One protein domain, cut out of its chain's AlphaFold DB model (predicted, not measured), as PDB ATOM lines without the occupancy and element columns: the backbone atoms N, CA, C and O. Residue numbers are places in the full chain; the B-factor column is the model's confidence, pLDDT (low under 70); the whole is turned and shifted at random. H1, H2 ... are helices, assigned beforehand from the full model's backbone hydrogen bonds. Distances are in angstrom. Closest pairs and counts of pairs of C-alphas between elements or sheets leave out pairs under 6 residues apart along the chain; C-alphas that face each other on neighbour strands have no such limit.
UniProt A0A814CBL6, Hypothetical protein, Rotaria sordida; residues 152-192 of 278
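AT A GLANCE: This is residues 152 to 192 of the 278 residues of the protein "Hypothetical protein" of Rotaria sordida (UniProt A0A814CBL6). Two short helices, H1 and then H2, are set nearly at right angles and joined by a tight link, with the first turn of H2 coming close to the middle of H1 at Leu 162 and Asp 175. Residues 152 to 157, of which 157 belongs to H1, stick out at one end, and an unnamed tail, residues 181 to 192, loops on beyond the end of H2. The 41 printed residues are all helix by class, with no named strand, though under half, 20, are in named elements. The whole is loose, with a radius of gyration of the C-alphas of 11.8 A, and flat, spanning 30 by 24 by 12 A.

IN THESE COORDINATES: Find C-alpha 157 at (238.731, 284.491, 266.239); from there H1, residues 157 to 168, runs 16.9 A. Look next at H2, residues 173 to 180, which runs 10.5 A to C-alpha 180 at (231.818, 268.387, 263.864).

HOW THE PARTS SIT: H1 and H2 are close but not clearly touching; their closest C-alphas, of Leu 162 and Asp 175, are 5.7 A apart. Their lines are only just about perpendicular, at 71 degrees. In both helices every O i to N i+4 pair is within hydrogen-bond range.

THE WHOLE: The two farthest C-alphas, of Met 152 and Gln 186, are 32.1 A apart. The printed part has no cut, and no printed residue is under 70 in pLDDT.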
ATOM      1  N   MET A 152     242.434 285.832 276.816       92.56
ATOM      2  CA  MET A 152     243.903 285.650 276.792       92.56
ATOM      3  C   MET A 152     244.378 284.200 276.543       92.56
ATOM      4  O   MET A 152     245.569 283.922 276.549       92.56
ATOM      5  N   ARG A 153     243.454 283.246 276.395       90.44
ATOM      6  CA  ARG A 153     243.685 281.798 276.232       90.44
ATOM      7  C   ARG A 153     243.794 281.365 274.768       90.44
ATOM      8  O   ARG A 153     244.434 280.356 274.497       90.44
ATOM      9  N   THR A 154     243.131 282.050 273.840       90.75
ATOM     10  CA  THR A 154     243.155 281.686 272.419       90.75
ATOM     11  C   THR A 154     243.093 282.921 271.527       90.75
ATOM     12  O   THR A 154     242.393 283.880 271.837       90.75
ATOM     13  N   GLU A 155     243.831 282.875 270.419       91.81
ATOM     14  CA  GLU A 155     243.877 283.924 269.393       91.81
ATOM     15  C   GLU A 155     242.973 283.599 268.186       91.81
ATOM     16  O   GLU A 155     242.791 284.431 267.300       91.81
ATOM     17  N   ASP A 156     242.383 282.397 268.139       94.31
ATOM     18  CA  ASP A 156     241.499 281.964 267.053       94.31
ATOM     19  C   ASP A 156     240.147 282.684 267.148       94.31
ATOM     20  O   ASP A 156     239.289 282.347 267.970       94.31
ATOM     21  N   SER A 157     239.941 283.669 266.272       94.38
ATOM     22  CA  SER A 157     238.731 284.491 266.239       94.38
ATOM     23  C   SER A 157     237.456 283.681 266.004       94.38
ATOM     24  O   SER A 157     236.413 283.995 266.580       94.38
ATOM     25  N   ARG A 158     237.516 282.625 265.182       94.81
ATOM     26  CA  ARG A 158     236.345 281.792 264.888       94.81
ATOM     27  C   ARG A 158     235.981 280.939 266.098       94.81
ATOM     28  O   ARG A 158     234.792 280.780 266.393       94.81
ATOM     29  N   TYR A 159     236.980 280.417 266.804       94.06
ATOM     30  CA  TYR A 159     236.769 279.670 268.039       94.06
ATOM     31  C   TYR A 159     236.272 280.569 269.179       94.06
ATOM     32  O   TYR A 159     235.347 280.184 269.892       94.06
ATOM     33  N   LEU A 160     236.801 281.792 269.307       94.38
ATOM     34  CA  LEU A 160     236.307 282.787 270.267       94.38
ATOM     35  C   LEU A 160     234.824 283.101 270.057       94.38
ATOM     36  O   LEU A 160     234.059 283.068 271.021       94.38
ATOM     37  N   GLN A 161     234.405 283.325 268.809       94.81
ATOM     38  CA  GLN A 161     232.999 283.559 268.477       94.81
ATOM     39  C   GLN A 161     232.111 282.378 268.899       94.81
ATOM     40  O   GLN A 161     231.066 282.578 269.515       94.81
ATOM     41  N   LEU A 162     232.554 281.142 268.636       96.00
ATOM     42  CA  LEU A 162     231.849 279.938 269.085       96.00
ATOM     43  C   LEU A 162     231.724 279.891 270.617       96.00
ATOM     44  O   LEU A 162     230.658 279.567 271.138       96.00
ATOM     45  N   LEU A 163     232.794 280.213 271.353       94.38
ATOM     46  CA  LEU A 163     232.782 280.213 272.819       94.38
ATOM     47  C   LEU A 163     231.843 281.284 273.389       94.38
ATOM     48  O   LEU A 163     231.179 281.037 274.397       94.38
ATOM     49  N   GLU A 164     231.749 282.447 272.746       93.69
ATOM     50  CA  GLU A 164     230.816 283.510 273.127       93.69
ATOM     51  C   GLU A 164     229.356 283.099 272.882       93.69
ATOM     52  O   GLU A 164     228.515 283.224 273.777       93.69
ATOM     53  N   CYS A 165     229.063 282.490 271.731       95.50
ATOM     54  CA  CYS A 165     227.750 281.910 271.450       95.50
ATOM     55  C   CYS A 165     227.385 280.806 272.456       95.50
ATOM     56  O   CYS A 165     226.266 280.795 272.978       95.50
ATOM     57  N   LEU A 166     228.317 279.900 272.782       94.44
ATOM     58  CA  LEU A 166     228.118 278.859 273.802       94.44
ATOM     59  C   LEU A 166     227.809 279.459 275.173       94.44
ATOM     60  O   LEU A 166     226.866 279.027 275.835       94.44
ATOM     61  N   ARG A 167     228.564 280.484 275.579       93.06
ATOM     62  CA  ARG A 167     228.397 281.182 276.859       93.06
ATOM     63  C   ARG A 167     226.986 281.741 277.042       93.06
ATOM     64  O   ARG A 167     226.471 281.732 278.159       93.06
ATOM     65  N   HIS A 168     226.365 282.216 275.966       93.19
ATOM     66  CA  HIS A 168     225.031 282.816 275.992       93.19
ATOM     67  C   HIS A 168     223.906 281.861 275.570       93.19
ATOM     68  O   HIS A 168     222.741 282.257 275.584       93.19
ATOM     69  N   GLY A 169     224.223 280.609 275.223       94.31
ATOM     70  CA  GLY A 169     223.240 279.656 274.705       94.31
ATOM     71  C   GLY A 169     222.679 280.056 273.335       94.31
ATOM     72  O   GLY A 169     221.528 279.758 273.032       94.31
ATOM     73  N   GLN A 170     223.477 280.751 272.522       96.50
ATOM     74  CA  GLN A 170     223.113 281.323 271.219       96.50
ATOM     75  C   GLN A 170     223.858 280.645 270.056       96.50
ATOM     76  O   GLN A 170     224.134 281.273 269.037       96.50
ATOM     77  N   CYS A 171     224.232 279.373 270.217       96.62
ATOM     78  CA  CYS A 171     224.913 278.619 269.164       96.62
ATOM     79  C   CYS A 171     224.050 278.501 267.908       96.62
ATOM     80  O   CYS A 171     222.850 278.231 267.989       96.62
ATOM     81  N   ASN A 172     224.690 278.651 266.755       95.44
ATOM     82  CA  ASN A 172     224.063 278.501 265.448       95.44
ATOM     83  C   ASN A 172     224.582 277.247 264.714       95.44
ATOM     84  O   ASN A 172     225.375 276.462 265.244       95.44
ATOM     85  N   TYR A 173     224.103 277.032 263.486       96.75
ATOM     86  CA  TYR A 173     224.489 275.864 262.694       96.75
ATOM     87  C   TYR A 173     225.971 275.883 262.283       96.75
ATOM     88  O   TYR A 173     226.593 274.825 262.211       96.75
ATOM     89  N   ASP A 174     226.566 277.062 262.093       95.75
ATOM     90  CA  ASP A 174     227.989 277.187 261.770       95.75
ATOM     91  C   ASP A 174     228.868 276.788 262.962       95.75
ATOM     92  O   ASP A 174     229.949 276.226 262.777       95.75
ATOM     93  N   ASP A 175     228.428 277.061 264.197       96.81
ATOM     94  CA  ASP A 175     229.109 276.609 265.418       96.81
ATOM     95  C   ASP A 175     229.069 275.089 265.547       96.81
ATOM     96  O   ASP A 175     230.083 274.449 265.835       96.81
ATOM     97  N   TYR A 176     227.906 274.501 265.270       94.94
ATOM     98  CA  TYR A 176     227.748 273.052 265.225       94.94
ATOM     99  C   TYR A 176     228.647 272.416 264.155       94.94
ATOM    100  O   TYR A 176     229.375 271.465 264.449       94.94
ATOM    101  N   GLY A 177     228.660 272.977 262.941       94.69
ATOM    102  CA  GLY A 177     229.523 272.530 261.850       94.69
ATOM    103  C   GLY A 177     231.007 272.581 262.218       94.69
ATOM    104  O   GLY A 177     231.730 271.615 261.975       94.69
ATOM    105  N   LEU A 178     231.453 273.649 262.889       94.38
ATOM    106  CA  LEU A 178     232.826 273.760 263.381       94.38
ATOM    107  C   LEU A 178     233.172 272.648 264.382       94.38
ATOM    108  O   LEU A 178     234.234 272.035 264.265       94.38
ATOM    109  N   LEU A 179     232.289 272.348 265.338       93.62
ATOM    110  CA  LEU A 179     232.519 271.274 266.314       93.62
ATOM    111  C   LEU A 179     232.583 269.892 265.655       93.62
ATOM    112  O   LEU A 179     233.408 269.069 266.056       93.62
ATOM    113  N   LEU A 180     231.780 269.645 264.615       92.31
ATOM    114  CA  LEU A 180     231.818 268.387 263.864       92.31
ATOM    115  C   LEU A 180     233.183 268.123 263.217       92.31
ATOM    116  O   LEU A 180     233.608 266.972 263.157       92.31
ATOM    117  N   THR A 181     233.924 269.167 262.828       90.81
ATOM    118  CA  THR A 181     235.296 269.011 262.298       90.81
ATOM    119  C   THR A 181     236.289 268.435 263.315       90.81
ATOM    120  O   THR A 181     237.398 268.058 262.946       90.81
ATOM    121  N   ARG A 182     235.913 268.362 264.599       88.00
ATOM    122  CA  ARG A 182     236.752 267.872 265.705       88.00
ATOM    123  C   ARG A 182     236.282 266.535 266.277       88.00
ATOM    124  O   ARG A 182     236.828 266.078 267.279       88.00
ATOM    125  N   VAL A 183     235.283 265.900 265.664       90.19
ATOM    126  CA  VAL A 183     234.825 264.563 266.062       90.19
ATOM    127  C   VAL A 183     235.825 263.514 265.570       90.19
ATOM    128  O   VAL A 183     236.349 263.610 264.462       90.19
ATOM    129  N   VAL A 184     236.104 262.504 266.391       86.94
ATOM    130  CA  VAL A 184     236.962 261.375 266.000       86.94
ATOM    131  C   VAL A 184     236.237 260.496 264.987       86.94
ATOM    132  O   VAL A 184     235.111 260.069 265.231       86.94
ATOM    133  N   GLY A 185     236.895 260.215 263.865       83.88
ATOM    134  CA  GLY A 185     236.366 259.467 262.730       83.88
ATOM    135  C   GLY A 185     236.592 260.185 261.398       83.88
ATOM    136  O   GLY A 185     236.966 261.354 261.347       83.88
ATOM    137  N   GLN A 186     236.360 259.470 260.298       76.81
ATOM    138  CA  GLN A 186     236.359 260.058 258.955       76.81
ATOM    139  C   GLN A 186     235.134 260.973 258.779       76.81
ATOM    140  O   GLN A 186     234.041 260.573 259.188       76.81
ATOM    141  N   PRO A 187     235.263 262.159 258.147       77.88
ATOM    142  CA  PRO A 187     236.452 262.733 257.492       77.88
ATOM    143  C   PRO A 187     237.277 263.700 258.373       77.88
ATOM    144  O   PRO A 187     238.125 264.419 257.854       77.88
ATOM    145  N   SER A 188     237.000 263.783 259.676       83.94
ATOM    146  CA  SER A 188     237.545 264.794 260.591       83.94
ATOM    147  C   SER A 188     238.866 264.366 261.245       83.94
ATOM    148  O   SER A 188     239.938 264.590 260.686       83.94
ATOM    149  N   VAL A 189     238.828 263.769 262.440       82.75
ATOM    150  CA  VAL A 189     240.036 263.356 263.168       82.75
ATOM    151  C   VAL A 189     240.273 261.870 262.921       82.75
ATOM    152  O   VAL A 189     239.521 261.036 263.416       82.75
ATOM    153  N   GLY A 190     241.326 261.541 262.170       84.56
ATOM    154  CA  GLY A 190     241.640 260.164 261.778       84.56
ATOM    155  C   GLY A 190     241.860 259.225 262.969       84.56
ATOM    156  O   GLY A 190     241.142 258.236 263.110       84.56
ATOM    157  N   SER A 191     242.826 259.542 263.837       86.50
ATOM    158  CA  SER A 191     243.149 258.737 265.017       86.50
ATOM    159  C   SER A 191     243.525 259.598 266.222       86.50
ATOM    160  O   SER A 191     244.191 260.624 266.101       86.50
ATOM    161  N   LEU A 192     243.147 259.137 267.417       85.69
ATOM    162  CA  LEU A 192     243.614 259.713 268.684       85.69
ATOM    163  C   LEU A 192     245.080 259.368 268.987       85.69
ATOM    164  O   LEU A 192     245.670 259.964 269.883       85.69
TER     165      LEU A 192